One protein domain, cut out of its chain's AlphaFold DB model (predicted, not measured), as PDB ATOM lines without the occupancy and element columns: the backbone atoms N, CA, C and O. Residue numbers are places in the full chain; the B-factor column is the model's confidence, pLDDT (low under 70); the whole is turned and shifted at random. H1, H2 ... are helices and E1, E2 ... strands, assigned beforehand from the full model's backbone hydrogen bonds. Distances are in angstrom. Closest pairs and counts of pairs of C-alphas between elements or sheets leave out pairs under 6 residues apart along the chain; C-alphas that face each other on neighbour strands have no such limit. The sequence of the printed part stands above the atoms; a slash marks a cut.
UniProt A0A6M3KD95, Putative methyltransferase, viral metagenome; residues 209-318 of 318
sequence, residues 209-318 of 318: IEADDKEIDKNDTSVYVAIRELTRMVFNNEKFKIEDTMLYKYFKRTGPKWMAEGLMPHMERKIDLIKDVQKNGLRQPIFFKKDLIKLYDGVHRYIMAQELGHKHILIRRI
ATOM      1  N   ILE A 209     -44.078  83.293 143.878       88.12
ATOM      2  CA  ILE A 209     -42.804  83.975 143.660       88.12
ATOM      3  C   ILE A 209     -43.137  85.405 143.261       88.12
ATOM      4  O   ILE A 209     -43.848  85.626 142.281       88.12
ATOM      5  N   GLU A 210     -42.631  86.371 144.019       81.88
ATOM      6  CA  GLU A 210     -42.710  87.772 143.618       81.88
ATOM      7  C   GLU A 210     -41.821  87.989 142.389       81.88
ATOM      8  O   GLU A 210     -40.654  87.583 142.375       81.88
ATOM      9  N   ALA A 211     -42.381  88.607 141.348       67.00
ATOM     10  CA  ALA A 211     -41.596  89.042 140.205       67.00
ATOM     11  C   ALA A 211     -40.638  90.145 140.672       67.00
ATOM     12  O   ALA A 211     -41.066  91.196 141.145       67.00
ATOM     13  N   ASP A 212     -39.339  89.885 140.576       63.94
ATOM     14  CA  ASP A 212     -38.316  90.910 140.764       63.94
ATOM     15  C   ASP A 212     -37.851  91.361 139.381       63.94
ATOM     16  O   ASP A 212     -36.925  90.790 138.803       63.94
ATOM     17  N   ASP A 213     -38.540  92.363 138.842       56.34
ATOM     18  CA  ASP A 213     -38.244  92.947 137.529       56.34
ATOM     19  C   ASP A 213     -37.067  93.936 137.583       56.34
ATOM     20  O   ASP A 213     -36.767  94.621 136.604       56.34
ATOM     21  N   LYS A 214     -36.387  94.055 138.730       59.00
ATOM     22  CA  LYS A 214     -35.270  94.985 138.878       59.00
ATOM     23  C   LYS A 214     -34.055  94.469 138.113       59.00
ATOM     24  O   LYS A 214     -33.605  93.334 138.303       59.00
ATOM     25  N   GLU A 215     -33.496  95.334 137.267       61.69
ATOM     26  CA  GLU A 215     -32.160  95.127 136.714       61.69
ATOM     27  C   GLU A 215     -31.171  94.875 137.857       61.69
ATOM     28  O   GLU A 215     -31.272  95.468 138.934       61.69
ATOM     29  N   ILE A 216     -30.225  93.958 137.635       63.47
ATOM     30  CA  ILE A 216     -29.184  93.669 138.619       63.47
ATOM     31  C   ILE A 216     -28.359  94.945 138.817       63.47
ATOM     32  O   ILE A 216     -27.605  95.339 137.923       63.47
ATOM     33  N   ASP A 217     -28.476  95.567 139.991       67.94
ATOM     34  CA  ASP A 217     -27.561  96.626 140.397       67.94
ATOM     35  C   ASP A 217     -26.170  96.009 140.563       67.94
ATOM     36  O   ASP A 217     -25.918  95.219 141.472       67.94
ATOM     37  N   LYS A 218     -25.251  96.369 139.664       66.12
ATOM     38  CA  LYS A 218     -23.866  95.882 139.690       66.12
ATOM     39  C   LYS A 218     -23.112  96.318 140.953       66.12
ATOM     40  O   LYS A 218     -22.063  95.745 141.244       66.12
ATOM     41  N   ASN A 219     -23.627  97.304 141.690       72.56
ATOM     42  CA  ASN A 219     -23.079  97.737 142.970       72.56
ATOM     43  C   ASN A 219     -23.642  96.943 144.162       72.56
ATOM     44  O   ASN A 219     -23.055  96.995 145.246       72.56
ATOM     45  N   ASP A 220     -24.733  96.187 143.989       77.19
ATOM     46  CA  ASP A 220     -25.241  95.302 145.033       77.19
ATOM     47  C   ASP A 220     -24.354  94.051 145.132       77.19
ATOM     48  O   ASP A 220     -24.292  93.198 144.245       77.19
ATOM     49  N   THR A 221     -23.643  93.943 146.256       76.88
ATOM     50  CA  THR A 221     -22.751  92.813 146.545       76.88
ATOM     51  C   THR A 221     -23.404  91.739 147.416       76.88
ATOM     52  O   THR A 221     -22.703  90.919 148.019       76.88
ATOM     53  N   SER A 222     -24.735  91.739 147.517       87.00
ATOM     54  CA  SER A 222     -25.489  90.718 148.231       87.00
ATOM     55  C   SER A 222     -25.311  89.336 147.592       87.00
ATOM     56  O   SER A 222     -25.163  89.173 146.378       87.00
ATOM     57  N   VAL A 223     -25.374  88.290 148.424       89.06
ATOM     58  CA  VAL A 223     -25.335  86.898 147.944       89.06
ATOM     59  C   VAL A 223     -26.490  86.589 146.981       89.06
ATOM     60  O   VAL A 223     -26.358  85.718 146.127       89.06
ATOM     61  N   TYR A 224     -27.611  87.311 147.095       88.38
ATOM     62  CA  TYR A 224     -28.778  87.157 146.229       88.38
ATOM     63  C   TYR A 224     -28.447  87.534 144.785       88.38
ATOM     64  O   TYR A 224     -28.634  86.716 143.884       88.38
ATOM     65  N   VAL A 225     -27.888  88.729 144.582       90.44
ATOM     66  CA  VAL A 225     -27.459  89.202 143.261       90.44
ATOM     67  C   VAL A 225     -26.395  88.285 142.672       90.44
ATOM     68  O   VAL A 225     -26.494  87.883 141.515       90.44
ATOM     69  N   ALA A 226     -25.437  87.862 143.495       93.50
ATOM     70  CA  ALA A 226     -24.373  86.973 143.061       93.50
ATOM     71  C   ALA A 226     -24.878  85.583 142.611       93.50
ATOM     72  O   ALA A 226     -24.407  85.042 141.613       93.50
ATOM     73  N   ILE A 227     -25.860  84.997 143.311       94.56
ATOM     74  CA  ILE A 227     -26.485  83.731 142.887       94.56
ATOM     75  C   ILE A 227     -27.288  83.920 141.596       94.56
ATOM     76  O   ILE A 227     -27.269  83.038 140.733       94.56
ATOM     77  N   ARG A 228     -28.013  85.037 141.471       94.12
ATOM     78  CA  ARG A 228     -28.831  85.340 140.291       94.12
ATOM     79  C   ARG A 228     -27.966  85.506 139.044       94.12
ATOM     80  O   ARG A 228     -28.286  84.910 138.021       94.12
ATOM     81  N   GLU A 229     -26.856  86.236 139.148       95.12
ATOM     82  CA  GLU A 229     -25.869  86.385 138.071       95.12
ATOM     83  C   GLU A 229     -25.364  85.024 137.586       95.12
ATOM     84  O   GLU A 229     -25.585  84.680 136.426       95.12
ATOM     85  N   LEU A 230     -24.818  84.198 138.485       96.62
ATOM     86  CA  LEU A 230     -24.351  82.858 138.123       96.62
ATOM     87  C   LEU A 230     -25.460  82.017 137.470       96.62
ATOM     88  O   LEU A 230     -25.218  81.312 136.493       96.62
ATOM     89  N   THR A 231     -26.682  82.087 138.004       96.56
ATOM     90  CA  THR A 231     -27.835  81.330 137.497       96.56
ATOM     91  C   THR A 231     -28.171  81.720 136.057       96.56
ATOM     92  O   THR A 231     -28.335  80.829 135.224       96.56
ATOM     93  N   ARG A 232     -28.206  83.021 135.739       95.81
ATOM     94  CA  ARG A 232     -28.429  83.523 134.372       95.81
ATOM     95  C   ARG A 232     -27.343  83.053 133.416       95.81
ATOM     96  O   ARG A 232     -27.670  82.496 132.373       95.81
ATOM     97  N   MET A 233     -26.075  83.187 133.808       97.00
ATOM     98  CA  MET A 233     -24.948  82.745 132.983       97.00
ATOM     99  C   MET A 233     -25.045  81.254 132.644       97.00
ATOM    100  O   MET A 233     -24.854  80.857 131.495       97.00
ATOM    101  N   VAL A 234     -25.382  80.416 133.633       97.38
ATOM    102  CA  VAL A 234     -25.551  78.972 133.418       97.38
ATOM    103  C   VAL A 234     -26.759  78.681 132.530       97.38
ATOM    104  O   VAL A 234     -26.625  77.913 131.581       97.38
ATOM    105  N   PHE A 235     -27.919  79.290 132.791       95.94
ATOM    106  CA  PHE A 235     -29.128  79.054 131.994       95.94
ATOM    107  C   PHE A 235     -28.972  79.484 130.533       95.94
ATOM    108  O   PHE A 235     -29.465  78.785 129.643       95.94
ATOM    109  N   ASN A 236     -28.236  80.569 130.291       96.31
ATOM    110  CA  ASN A 236     -27.926  81.094 128.964       96.31
ATOM    111  C   ASN A 236     -26.772  80.354 128.265       96.31
ATOM    112  O   ASN A 236     -26.436  80.688 127.131       96.31
ATOM    113  N   ASN A 237     -26.168  79.344 128.907       96.19
ATOM    114  CA  ASN A 237     -24.976  78.639 128.422       96.19
ATOM    115  C   ASN A 237     -23.805  79.584 128.085       96.19
ATOM    116  O   ASN A 237     -23.065  79.362 127.122       96.19
ATOM    117  N   GLU A 238     -23.632  80.648 128.868       96.94
ATOM    118  CA  GLU A 238     -22.538  81.596 128.693       96.94
ATOM    119  C   GLU A 238     -21.188  80.936 129.001       96.94
ATOM    120  O   GLU A 238     -21.064  80.066 129.867       96.94
ATOM    121  N   LYS A 239     -20.138  81.359 128.291       96.75
ATOM    122  CA  LYS A 239     -18.766  80.944 128.595       96.75
ATOM    123  C   LYS A 239     -18.188  81.885 129.642       96.75
ATOM    124  O   LYS A 239     -18.037  83.072 129.376       96.75
ATOM    125  N   PHE A 240     -17.809  81.345 130.794       97.00
ATOM    126  CA  PHE A 240     -17.206  82.117 131.877       97.00
ATOM    127  C   PHE A 240     -16.172  81.302 132.649       97.00
ATOM    128  O   PHE A 240     -16.175  80.070 132.613       97.00
ATOM    129  N   LYS A 241     -15.286  82.004 133.358       97.56
ATOM    130  CA  LYS A 241     -14.418  81.416 134.381       97.56
ATOM    131  C   LYS A 241     -15.101  81.565 135.734       97.56
ATOM    132  O   LYS A 241     -15.649  82.627 136.028       97.56
ATOM    133  N   ILE A 242     -15.082  80.517 136.553       96.62
ATOM    134  CA  ILE A 242     -15.764  80.508 137.858       96.62
ATOM    135  C   ILE A 242     -15.243  81.646 138.741       96.62
ATOM    136  O   ILE A 242     -16.021  82.314 139.418       96.62
ATOM    137  N   GLU A 243     -13.942  81.903 138.683       96.56
ATOM    138  CA  GLU A 243     -13.229  82.911 139.461       96.56
ATOM    139  C   GLU A 243     -13.684  84.344 139.154       96.56
ATOM    140  O   GLU A 243     -13.572  85.236 140.001       96.56
ATOM    141  N   ASP A 244     -14.232  84.557 137.956       96.06
ATOM    142  CA  ASP A 244     -14.699  85.862 137.502       96.06
ATOM    143  C   ASP A 244     -16.133  86.168 137.963       96.06
ATOM    144  O   ASP A 244     -16.514  87.343 137.997       96.06
ATOM    145  N   THR A 245     -16.891  85.151 138.390       95.56
ATOM    146  CA  THR A 245     -18.297  85.282 138.817       95.56
ATOM    147  C   THR A 245     -18.439  86.098 140.101       95.56
ATOM    148  O   THR A 245     -17.561  86.094 140.980       95.56
ATOM    149  N   MET A 246     -19.579  86.777 140.261       94.94
ATOM    150  CA  MET A 246     -19.861  87.538 141.484       94.94
ATOM    151  C   MET A 246     -19.915  86.623 142.709       94.94
ATOM    152  O   MET A 246     -19.442  86.993 143.786       94.94
ATOM    153  N   LEU A 247     -20.447  85.407 142.549       94.69
ATOM    154  CA  LEU A 247     -20.615  84.463 143.653       94.69
ATOM    155  C   LEU A 247     -19.284  83.911 144.166       94.69
ATOM    156  O   LEU A 247     -19.095  83.819 145.381       94.69
ATOM    157  N   TYR A 248     -18.332  83.619 143.275       95.38
ATOM    158  CA  TYR A 248     -16.981  83.244 143.690       95.38
ATOM    159  C   TYR A 248     -16.308  84.381 144.466       95.38
ATOM    160  O   TYR A 248     -15.793  84.166 145.565       95.38
ATOM    161  N   LYS A 249     -16.356  85.611 143.933       94.25
ATOM    162  CA  LYS A 249     -15.777  86.802 144.581       94.25
ATOM    163  C   LYS A 249     -16.410  87.075 145.947       94.25
ATOM    164  O   LYS A 249     -15.691  87.384 146.897       94.25
ATOM    165  N   TYR A 250     -17.729  86.902 146.064       93.38
ATOM    166  CA  TYR A 250     -18.457  86.999 147.327       93.38
ATOM    167  C   TYR A 250     -17.912  86.001 148.355       93.38
ATOM    168  O   TYR A 250     -17.431  86.416 149.410       93.38
ATOM    169  N   PHE A 251     -17.895  84.703 148.037       93.31
ATOM    170  CA  PHE A 251     -17.429  83.678 148.975       93.31
ATOM    171  C   PHE A 251     -15.935  83.765 149.285       93.31
ATOM    172  O   PHE A 251     -15.541  83.494 150.414       93.31
ATOM    173  N   LYS A 252     -15.098  84.201 148.343       92.88
ATOM    174  CA  LYS A 252     -13.678  84.453 148.617       92.88
ATOM    175  C   LYS A 252     -13.478  85.567 149.653       92.88
ATOM    176  O   LYS A 252     -12.545  85.495 150.444       92.88
ATOM    177  N   ARG A 253     -14.349  86.584 149.656       91.31
ATOM    178  CA  ARG A 253     -14.292  87.727 150.583       91.31
ATOM    179  C   ARG A 253     -14.941  87.433 151.937       91.31
ATOM    180  O   ARG A 253     -14.398  87.828 152.961       91.31
ATOM    181  N   THR A 254     -16.120  86.811 151.942       89.50
ATOM    182  CA  THR A 254     -16.975  86.685 153.140       89.50
ATOM    183  C   THR A 254     -17.129  85.251 153.637       89.50
ATOM    184  O   THR A 254     -17.771  85.022 154.662       89.50
ATOM    185  N   GLY A 255     -16.629  84.270 152.887       83.81
ATOM    186  CA  GLY A 255     -16.760  82.859 153.217       83.81
ATOM    187  C   GLY A 255     -15.953  82.480 154.460       83.81
ATOM    188  O   GLY A 255     -14.950  83.118 154.789       83.81
ATOM    189  N   PRO A 256     -16.374  81.430 155.178       83.69
ATOM    190  CA  PRO A 256     -15.631  80.943 156.331       83.69
ATOM    191  C   PRO A 256     -14.276  80.366 155.898       83.69
ATOM    192  O   PRO A 256     -14.161  79.788 154.819       83.69
ATOM    193  N   LYS A 257     -13.252  80.464 156.761       81.62
ATOM    194  CA  LYS A 257     -11.870  80.038 156.445       81.62
ATOM    195  C   LYS A 257     -11.771  78.602 155.914       81.62
ATOM    196  O   LYS A 257     -10.989  78.351 155.006       81.62
ATOM    197  N   TRP A 258     -12.595  77.684 156.424       74.25
ATOM    198  CA  TRP A 258     -12.617  76.283 155.981       74.25
ATOM    199  C   TRP A 258     -13.052  76.105 154.517       74.25
ATOM    200  O   TRP A 258     -12.796  75.066 153.921       74.25
ATOM    201  N   MET A 259     -13.701  77.105 153.917       82.12
ATOM    202  CA  MET A 259     -14.127  77.066 152.520       82.12
ATOM    203  C   MET A 259     -12.989  77.409 151.550       82.12
ATOM    204  O   MET A 259     -13.129  77.129 150.367       82.12
ATOM    205  N   ALA A 260     -11.867  77.975 152.011       78.44
ATOM    206  CA  ALA A 260     -10.792  78.441 151.132       78.44
ATOM    207  C   ALA A 260     -10.207  77.319 150.251       78.44
ATOM    208  O   ALA A 260     -10.042  77.512 149.049       78.44
ATOM    209  N   GLU A 261      -9.978  76.132 150.819       81.00
ATOM    210  CA  GLU A 261      -9.465  74.962 150.087       81.00
ATOM    211  C   GLU A 261     -10.552  74.254 149.255       81.00
ATOM    212  O   GLU A 261     -10.256  73.550 148.295       81.00
ATOM    213  N   GLY A 262     -11.828  74.472 149.589       90.44
ATOM    214  CA  GLY A 262     -12.978  73.802 148.973       90.44
ATOM    215  C   GLY A 262     -13.851  74.692 148.085       90.44
ATOM    216  O   GLY A 262     -14.926  74.247 147.674       90.44
ATOM    217  N   LEU A 263     -13.441  75.936 147.810       93.56
ATOM    218  CA  LEU A 263     -14.293  76.923 147.144       93.56
ATOM    219  C   LEU A 263     -14.592  76.533 145.694       93.56
ATOM    220  O   LEU A 263     -15.749  76.573 145.288       93.56
ATOM    221  N   MET A 264     -13.585  76.102 144.932       95.06
ATOM    222  CA  MET A 264     -13.785  75.668 143.543       95.06
ATOM    223  C   MET A 264     -14.741  74.466 143.450       95.06
ATOM    224  O   MET A 264     -15.790  74.615 142.819       95.06
ATOM    225  N   PRO A 265     -14.520  73.352 144.183       94.88
ATOM    226  CA  PRO A 265     -15.493  72.261 144.242       94.88
ATOM    227  C   PRO A 265     -16.888  72.691 144.715       94.88
ATOM    228  O   PRO A 265     -17.899  72.129 144.298       94.88
ATOM    229  N   HIS A 266     -16.985  73.673 145.618       93.62
ATOM    230  CA  HIS A 266     -18.277  74.215 146.041       93.62
ATOM    231  C   HIS A 266     -19.002  74.922 144.892       93.62
ATOM    232  O   HIS A 266     -20.200  74.704 144.709       93.62
ATOM    233  N   MET A 267     -18.291  75.743 144.120       96.00
ATOM    234  CA  MET A 267     -18.844  76.465 142.975       96.00
ATOM    235  C   MET A 267     -19.254  75.526 141.839       96.00
ATOM    236  O   MET A 267     -20.339  75.691 141.286       96.00
ATOM    237  N   GLU A 268     -18.455  74.501 141.547       96.56
ATOM    238  CA  GLU A 268     -18.804  73.457 140.575       96.56
ATOM    239  C   GLU A 268     -20.107  72.755 140.967       96.56
ATOM    240  O   GLU A 268     -21.047  72.711 140.175       96.56
ATOM    241  N   ARG A 269     -20.245  72.348 142.238       95.56
ATOM    242  CA  ARG A 269     -21.503  71.775 142.750       95.56
ATOM    243  C   ARG A 269     -22.695  72.723 142.611       95.56
ATOM    244  O   ARG A 269     -23.820  72.262 142.426       95.56
ATOM    245  N   LYS A 270     -22.491  74.041 142.728       95.50
ATOM    246  CA  LYS A 270     -23.560  75.031 142.509       95.50
ATOM    247  C   LYS A 270     -23.960  75.108 141.040       95.50
ATOM    248  O   LYS A 270     -25.155  75.132 140.762       95.50
ATOM    249  N   ILE A 271     -22.995  75.106 140.127       97.44
ATOM    250  CA  ILE A 271     -23.241  75.075 138.681       97.44
ATOM    251  C   ILE A 271     -23.991  73.798 138.296       97.44
ATOM    252  O   ILE A 271     -24.989  73.872 137.578       97.44
ATOM    253  N   ASP A 272     -23.570  72.646 138.815       97.12
ATOM    254  CA  ASP A 272     -24.231  71.364 138.565       97.12
ATOM    255  C   ASP A 272     -25.662  71.349 139.098       97.12
ATOM    256  O   ASP A 272     -26.571  70.892 138.409       97.12
ATOM    257  N   LEU A 273     -25.891  71.920 140.285       96.06
ATOM    258  CA  LEU A 273     -27.235  72.087 140.827       96.06
ATOM    259  C   LEU A 273     -28.105  72.980 139.933       96.06
ATOM    260  O   LEU A 273     -29.254  72.631 139.683       96.06
ATOM    261  N   ILE A 274     -27.584  74.110 139.440       97.44
ATOM    262  CA  ILE A 274     -28.329  75.003 138.536       97.44
ATOM    263  C   ILE A 274     -28.715  74.248 137.256       97.44
ATOM    264  O   ILE A 274     -29.882  74.262 136.863       97.44
ATOM    265  N   LYS A 275     -27.765  73.527 136.645       96.94
ATOM    266  CA  LYS A 275     -28.012  72.693 135.456       96.94
ATOM    267  C   LYS A 275     -29.039  71.589 135.726       96.94
ATOM    268  O   LYS A 275     -29.911  71.344 134.893       96.94
ATOM    269  N   ASP A 276     -28.957  70.928 136.882       95.88
ATOM    270  CA  ASP A 276     -29.917  69.895 137.280       95.88
ATOM    271  C   ASP A 276     -31.321  70.486 137.433       95.88
ATOM    272  O   ASP A 276     -32.267  69.935 136.880       95.88
ATOM    273  N   VAL A 277     -31.459  71.642 138.089       95.94
ATOM    274  CA  VAL A 277     -32.751  72.323 138.252       95.94
ATOM    275  C   VAL A 277     -33.319  72.774 136.906       95.94
ATOM    276  O   VAL A 277     -34.507  72.565 136.668       95.94
ATOM    277  N   GLN A 278     -32.494  73.299 135.993       94.94
ATOM    278  CA  GLN A 278     -32.927  73.663 134.635       94.94
ATOM    279  C   GLN A 278     -33.511  72.464 133.878       94.94
ATOM    280  O   GLN A 278     -34.516  72.578 133.182       94.94
ATOM    281  N   LYS A 279     -32.873  71.295 134.003       93.94
ATOM    282  CA  LYS A 279     -33.226  70.094 133.239       93.94
ATOM    283  C   LYS A 279     -34.354  69.281 133.881       93.94
ATOM    284  O   LYS A 279     -35.225  68.740 133.189       93.94
ATOM    285  N   ASN A 280     -34.302  69.140 135.201       94.19
ATOM    286  CA  ASN A 280     -35.072  68.169 135.974       94.19
ATOM    287  C   ASN A 280     -36.048  68.818 136.962       94.19
ATOM    288  O   ASN A 280     -36.859  68.102 137.544       94.19
ATOM    289  N   GLY A 281     -36.020  70.143 137.114       94.94
ATOM    290  CA  GLY A 281     -36.834  70.873 138.079       94.94
ATOM    291  C   GLY A 281     -36.316  70.749 139.515       94.94
ATOM    292  O   GLY A 281     -35.320  70.088 139.810       94.94
ATOM    293  N   LEU A 282     -37.006  71.405 140.449       95.56
ATOM    294  CA  LEU A 282     -36.650  71.363 141.866       95.56
ATOM    295  C   LEU A 282     -36.990  69.998 142.471       95.56
ATOM    296  O   LEU A 282     -38.156  69.632 142.539       95.56
ATOM    297  N   ARG A 283     -35.986  69.278 142.984       96.06
ATOM    298  CA  ARG A 283     -36.166  67.990 143.688       96.06
ATOM    299  C   ARG A 283     -36.283  68.110 145.206       96.06
ATOM    300  O   ARG A 283     -36.563  67.115 145.871       96.06
ATOM    301  N   GLN A 284     -36.024  69.279 145.779       94.94
ATOM    302  CA  GLN A 284     -36.049  69.499 147.226       94.94
ATOM    303  C   GLN A 284     -36.871  70.742 147.558       94.94
ATOM    304  O   GLN A 284     -36.717  71.752 146.858       94.94
ATOM    305  N   PRO A 285     -37.714  70.707 148.611       93.12
ATOM    306  CA  PRO A 285     -38.577  71.829 148.966       93.12
ATOM    307  C   PRO A 285     -37.773  72.966 149.582       93.12
ATOM    308  O   PRO A 285     -36.761  72.736 150.247       93.12
ATOM    309  N   ILE A 286     -38.222  74.196 149.362       93.06
ATOM    310  CA  ILE A 286     -37.658  75.379 150.020       93.06
ATOM    311  C   ILE A 286     -38.279  75.480 151.413       93.06
ATOM    312  O   ILE A 286     -39.481  75.274 151.576       93.06
ATOM    313  N   PHE A 287     -37.467  75.755 152.430       92.69
ATOM    314  CA  PHE A 287     -37.921  75.737 153.817       92.69
ATOM    315  C   PHE A 287     -38.239  77.145 154.302       92.69
ATOM    316  O   PHE A 287     -37.416  78.053 154.186       92.69
ATOM    317  N   PHE A 288     -39.422  77.307 154.885       89.25
ATOM    318  CA  PHE A 288     -39.869  78.536 155.537       89.25
ATOM    319  C   PHE A 288     -40.106  78.253 157.018       89.25
ATOM    320  O   PHE A 288     -40.591  77.176 157.370       89.25
ATOM    321  N   LYS A 289     -39.783  79.208 157.893       88.06
ATOM    322  CA  LYS A 289     -40.165  79.099 159.310       88.06
ATOM    323  C   LYS A 289     -41.684  79.227 159.435       88.06
ATOM    324  O   LYS A 289     -42.270  80.077 158.774       88.06
ATOM    325  N   LYS A 290     -42.319  78.411 160.280       79.56
ATOM    326  CA  LYS A 290     -43.784  78.380 160.435       79.56
ATOM    327  C   LYS A 290     -44.419  79.762 160.648       79.56
ATOM    328  O   LYS A 290     -45.376  80.088 159.950       79.56
ATOM    329  N   ASP A 291     -43.826  80.574 161.522       76.62
ATOM    330  CA  ASP A 291     -44.409  81.843 161.989       76.62
ATOM    331  C   ASP A 291     -43.845  83.087 161.288       76.62
ATOM    332  O   ASP A 291     -44.246  84.211 161.578       76.62
ATOM    333  N   LEU A 292     -42.893  82.911 160.368       61.47
ATOM    334  CA  LEU A 292     -42.273  84.015 159.644       61.47
ATOM    335  C   LEU A 292     -42.392  83.768 158.143       61.47
ATOM    336  O   LEU A 292     -42.075  82.691 157.652       61.47
ATOM    337  N   ILE A 293     -42.671  84.819 157.372       68.44
ATOM    338  CA  ILE A 293     -42.504  84.831 155.902       68.44
ATOM    339  C   ILE A 293     -40.998  84.785 155.526       68.44
ATOM    340  O   ILE A 293     -40.581  85.075 154.411       68.44
ATOM    341  N   LYS A 294     -40.121  84.426 156.471       77.69
ATOM    342  CA  LYS A 294     -38.677  84.404 156.283       77.69
ATOM    343  C   LYS A 294     -38.243  83.036 155.772       77.69
ATOM    344  O   LYS A 294     -38.388  82.024 156.464       77.69
ATOM    345  N   LEU A 295     -37.645  83.044 154.585       82.94
ATOM    346  CA  LEU A 295     -36.951  81.899 154.011       82.94
ATOM    347  C   LEU A 295     -35.854  81.422 154.979       82.94
ATOM    348  O   LEU A 295     -35.012  82.207 155.420       82.94
ATOM    349  N   TYR A 296     -35.894  80.137 155.328       84.38
ATOM    350  CA  TYR A 296     -34.937  79.492 156.227       84.38
ATOM    351  C   TYR A 296     -33.787  78.845 155.455       84.38
ATOM    352  O   TYR A 296     -32.623  79.096 155.752       84.38
ATOM    353  N   ASP A 297     -34.122  78.046 154.440       87.50
ATOM    354  CA  ASP A 297     -33.163  77.406 153.540       87.50
ATOM    355  C   ASP A 297     -33.737  77.312 152.120       87.50
ATOM    356  O   ASP A 297     -34.945  77.184 151.924       87.50
ATOM    357  N   GLY A 298     -32.851  77.340 151.123       90.12
ATOM    358  CA  GLY A 298     -33.215  77.188 149.716       90.12
ATOM    359  C   GLY A 298     -33.250  78.490 148.921       90.12
ATOM    360  O   GLY A 298     -33.833  78.507 147.843       90.12
ATOM    361  N   VAL A 299     -32.587  79.556 149.387       90.62
ATOM    362  CA  VAL A 299     -32.532  80.858 148.687       90.62
ATOM    363  C   VAL A 299     -32.083  80.732 147.230       90.62
ATOM    364  O   VAL A 299     -32.655  81.328 146.329       90.62
ATOM    365  N   HIS A 300     -31.098  79.876 146.976       91.94
ATOM    366  CA  HIS A 300     -30.587  79.631 145.635       91.94
ATOM    367  C   HIS A 300     -31.624  78.927 144.749       91.94
ATOM    368  O   HIS A 300     -31.765  79.279 143.588       91.94
ATOM    369  N   ARG A 301     -32.396  77.984 145.305       94.19
ATOM    370  CA  ARG A 301     -33.497  77.305 144.605       94.19
ATOM    371  C   ARG A 301     -34.667  78.251 144.332       94.19
ATOM    372  O   ARG A 301     -35.279  78.141 143.276       94.19
ATOM    373  N   TYR A 302     -34.941  79.182 145.249       93.06
ATOM    374  CA  TYR A 302     -35.912  80.261 145.044       93.06
ATOM    375  C   TYR A 302     -35.516  81.107 143.828       93.06
ATOM    376  O   TYR A 302     -36.306  81.248 142.901       93.06
ATOM    377  N   ILE A 303     -34.263  81.577 143.790       93.19
ATOM    378  CA  ILE A 303     -33.734  82.376 142.675       93.19
ATOM    379  C   ILE A 303     -33.765  81.579 141.364       93.19
ATOM    380  O   ILE A 303     -34.229  82.096 140.356       93.19
ATOM    381  N   MET A 304     -33.345  80.309 141.365       95.31
ATOM    382  CA  MET A 304     -33.415  79.457 140.168       95.31
ATOM    383  C   MET A 304     -34.845  79.310 139.644       95.31
ATOM    384  O   MET A 304     -35.067  79.427 138.444       95.31
ATOM    385  N   ALA A 305     -35.823  79.070 140.523       93.69
ATOM    386  CA  ALA A 305     -37.223  78.969 140.120       93.69
ATOM    387  C   ALA A 305     -37.743  80.289 139.540       93.69
ATOM    388  O   ALA A 305     -38.458  80.284 138.540       93.69
ATOM    389  N   GLN A 306     -37.354  81.411 140.139       92.38
ATOM    390  CA  GLN A 306     -37.696  82.733 139.638       92.38
ATOM    391  C   GLN A 306     -37.130  82.971 138.227       92.38
ATOM    392  O   GLN A 306     -37.876  83.355 137.332       92.38
ATOM    393  N   GLU A 307     -35.848  82.677 138.002       93.00
ATOM    394  CA  GLU A 307     -35.189  82.831 136.694       93.00
ATOM    395  C   GLU A 307     -35.728  81.849 135.634       93.00
ATOM    396  O   GLU A 307     -35.707  82.140 134.443       93.00
ATOM    397  N   LEU A 308     -36.284  80.709 136.053       92.56
ATOM    398  CA  LEU A 308     -37.032  79.786 135.185       92.56
ATOM    399  C   LEU A 308     -38.480  80.245 134.909       92.56
ATOM    400  O   LEU A 308     -39.257  79.508 134.298       92.56
ATOM    401  N   GLY A 309     -38.889  81.425 135.386       91.75
ATOM    402  CA  GLY A 309     -40.230  81.974 135.171       91.75
ATOM    403  C   GLY A 309     -41.332  81.244 135.944       91.75
ATOM    404  O   GLY A 309     -42.497  81.244 135.536       91.75
ATOM    405  N   HIS A 310     -40.996  80.574 137.050       91.81
ATOM    406  CA  HIS A 310     -42.011  79.985 137.918       91.81
ATOM    407  C   HIS A 310     -42.845  81.093 138.565       91.81
ATOM    408  O   HIS A 310     -42.312  82.031 139.144       91.81
ATOM    409  N   LYS A 311     -44.171  80.937 138.548       91.44
ATOM    410  CA  LYS A 311     -45.074  81.817 139.310       91.44
ATOM    411  C   LYS A 311     -45.173  81.418 140.783       91.44
ATOM    412  O   LYS A 311     -45.544  82.229 141.619       91.44
ATOM    413  N   HIS A 312     -44.898  80.150 141.081       93.19
ATOM    414  CA  HIS A 312     -44.950  79.593 142.425       93.19
ATOM    415  C   HIS A 312     -43.840  78.557 142.613       93.19
ATOM    416  O   HIS A 312     -43.391  77.911 141.662       93.19
ATOM    417  N   ILE A 313     -43.444  78.369 143.866       93.50
ATOM    418  CA  ILE A 313     -42.586  77.278 144.326       93.50
ATOM    419  C   ILE A 313     -43.331  76.401 145.322       93.50
ATOM    420  O   ILE A 313     -44.274  76.841 145.979       93.50
ATOM    421  N   LEU A 314     -42.849  75.172 145.479       95.81
ATOM    422  CA  LEU A 314     -43.286  74.290 146.550       95.81
ATOM    423  C   LEU A 314     -42.379  74.451 147.769       95.81
ATOM    424  O   LEU A 314     -41.158  74.256 147.698       95.81
ATOM    425  N   ILE A 315     -42.996  74.809 148.890       95.12
ATOM    426  CA  ILE A 315     -42.324  75.046 150.163       95.12
ATOM    427  C   ILE A 315     -42.725  74.003 151.197       95.12
ATOM    428  O   ILE A 315     -43.780  73.376 151.101       95.12
ATOM    429  N   ARG A 316     -41.891  73.862 152.226       94.44
ATOM    430  CA  ARG A 316     -42.215  73.144 153.456       94.44
ATOM    431  C   ARG A 316     -42.035  74.079 154.644       94.44
ATOM    432  O   ARG A 316     -40.974  74.684 154.802       94.44
ATOM    433  N   ARG A 317     -43.061  74.174 155.487       91.75
ATOM    434  CA  ARG A 317     -42.975  74.899 156.758       91.75
ATOM    435  C   ARG A 317     -42.356  74.001 157.824       91.75
ATOM    436  O   ARG A 317     -42.719  72.826 157.911       91.75
ATOM    437  N   ILE A 318     -41.410  74.553 158.583       89.00
ATOM    438  CA  ILE A 318     -40.747  73.899 159.723       89.00
ATOM    439  C   ILE A 318     -40.978  74.660 161.016       89.00
ATOM    440  O   ILE A 318     -41.081  75.913 160.958       89.00
TER     441      ILE A 318
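This is residues 209 to 318 of the 318 residues of the protein "Putative methyltransferase" of viral metagenome (UniProt A0A6M3KD95). A small sheet, E2, E1 and E3, makes one end of the domain and H4 packs on it; H1 stands in the middle, between H4 and H2, and the long H3 runs past H1 and H2 on one side. The 110 printed residues hold four named helices and three named strands, in the order H1 H2 H3 E1 E2 H4 E3, and the class is mostly helix. The sheet is mixed, in the order E2 E1 E3. The whole is compact, with a radius of gyration of the C-alphas of 14.3 A and spans of 36 by 31 by 29 A.

E1, residues 286 to 288, is parallel to E3, residues 312 to 317, with N 316 and O 286 2.9 A apart. E1 and E2, residues 295 to 297, form an antiparallel hairpin, with N 296 and O 287 2.8 A apart. H4, residues 299 to 307, is on the sheet at a height of 8.1 A. H1, residues 223 to 235, is the hub: it touches H4 at a steep tilt of 47 degrees, closest at the C-alphas of Arg 228 and Ile 303, 6.2 A. H1 and H2, residues 246 to 254, form a helical hairpin, closest at C-alphas 226 and 247, 4.6 A. H3, residues 263 to 280, touches H1 at 58 degrees, steep, closest at C-alphas 231 and 274, 6.4 A. Every O i to N i+4 pair is within hydrogen-bond range in H1, H2, H3 and H4.

H3 is 25.2 A long, H1 18.2 A and E3 15.2 A. H1 begins at C-alpha 223 (-25.335, 86.898, 147.944); E3 ends at C-alpha 317 (-42.975, 74.899, 156.758).

The farthest C-alphas, Lys 239 and Asp 291, are 42.1 A apart. The printed part has no cut. No link is long. Residues 211 to 218 and 292 to 293 have pLDDT under 70.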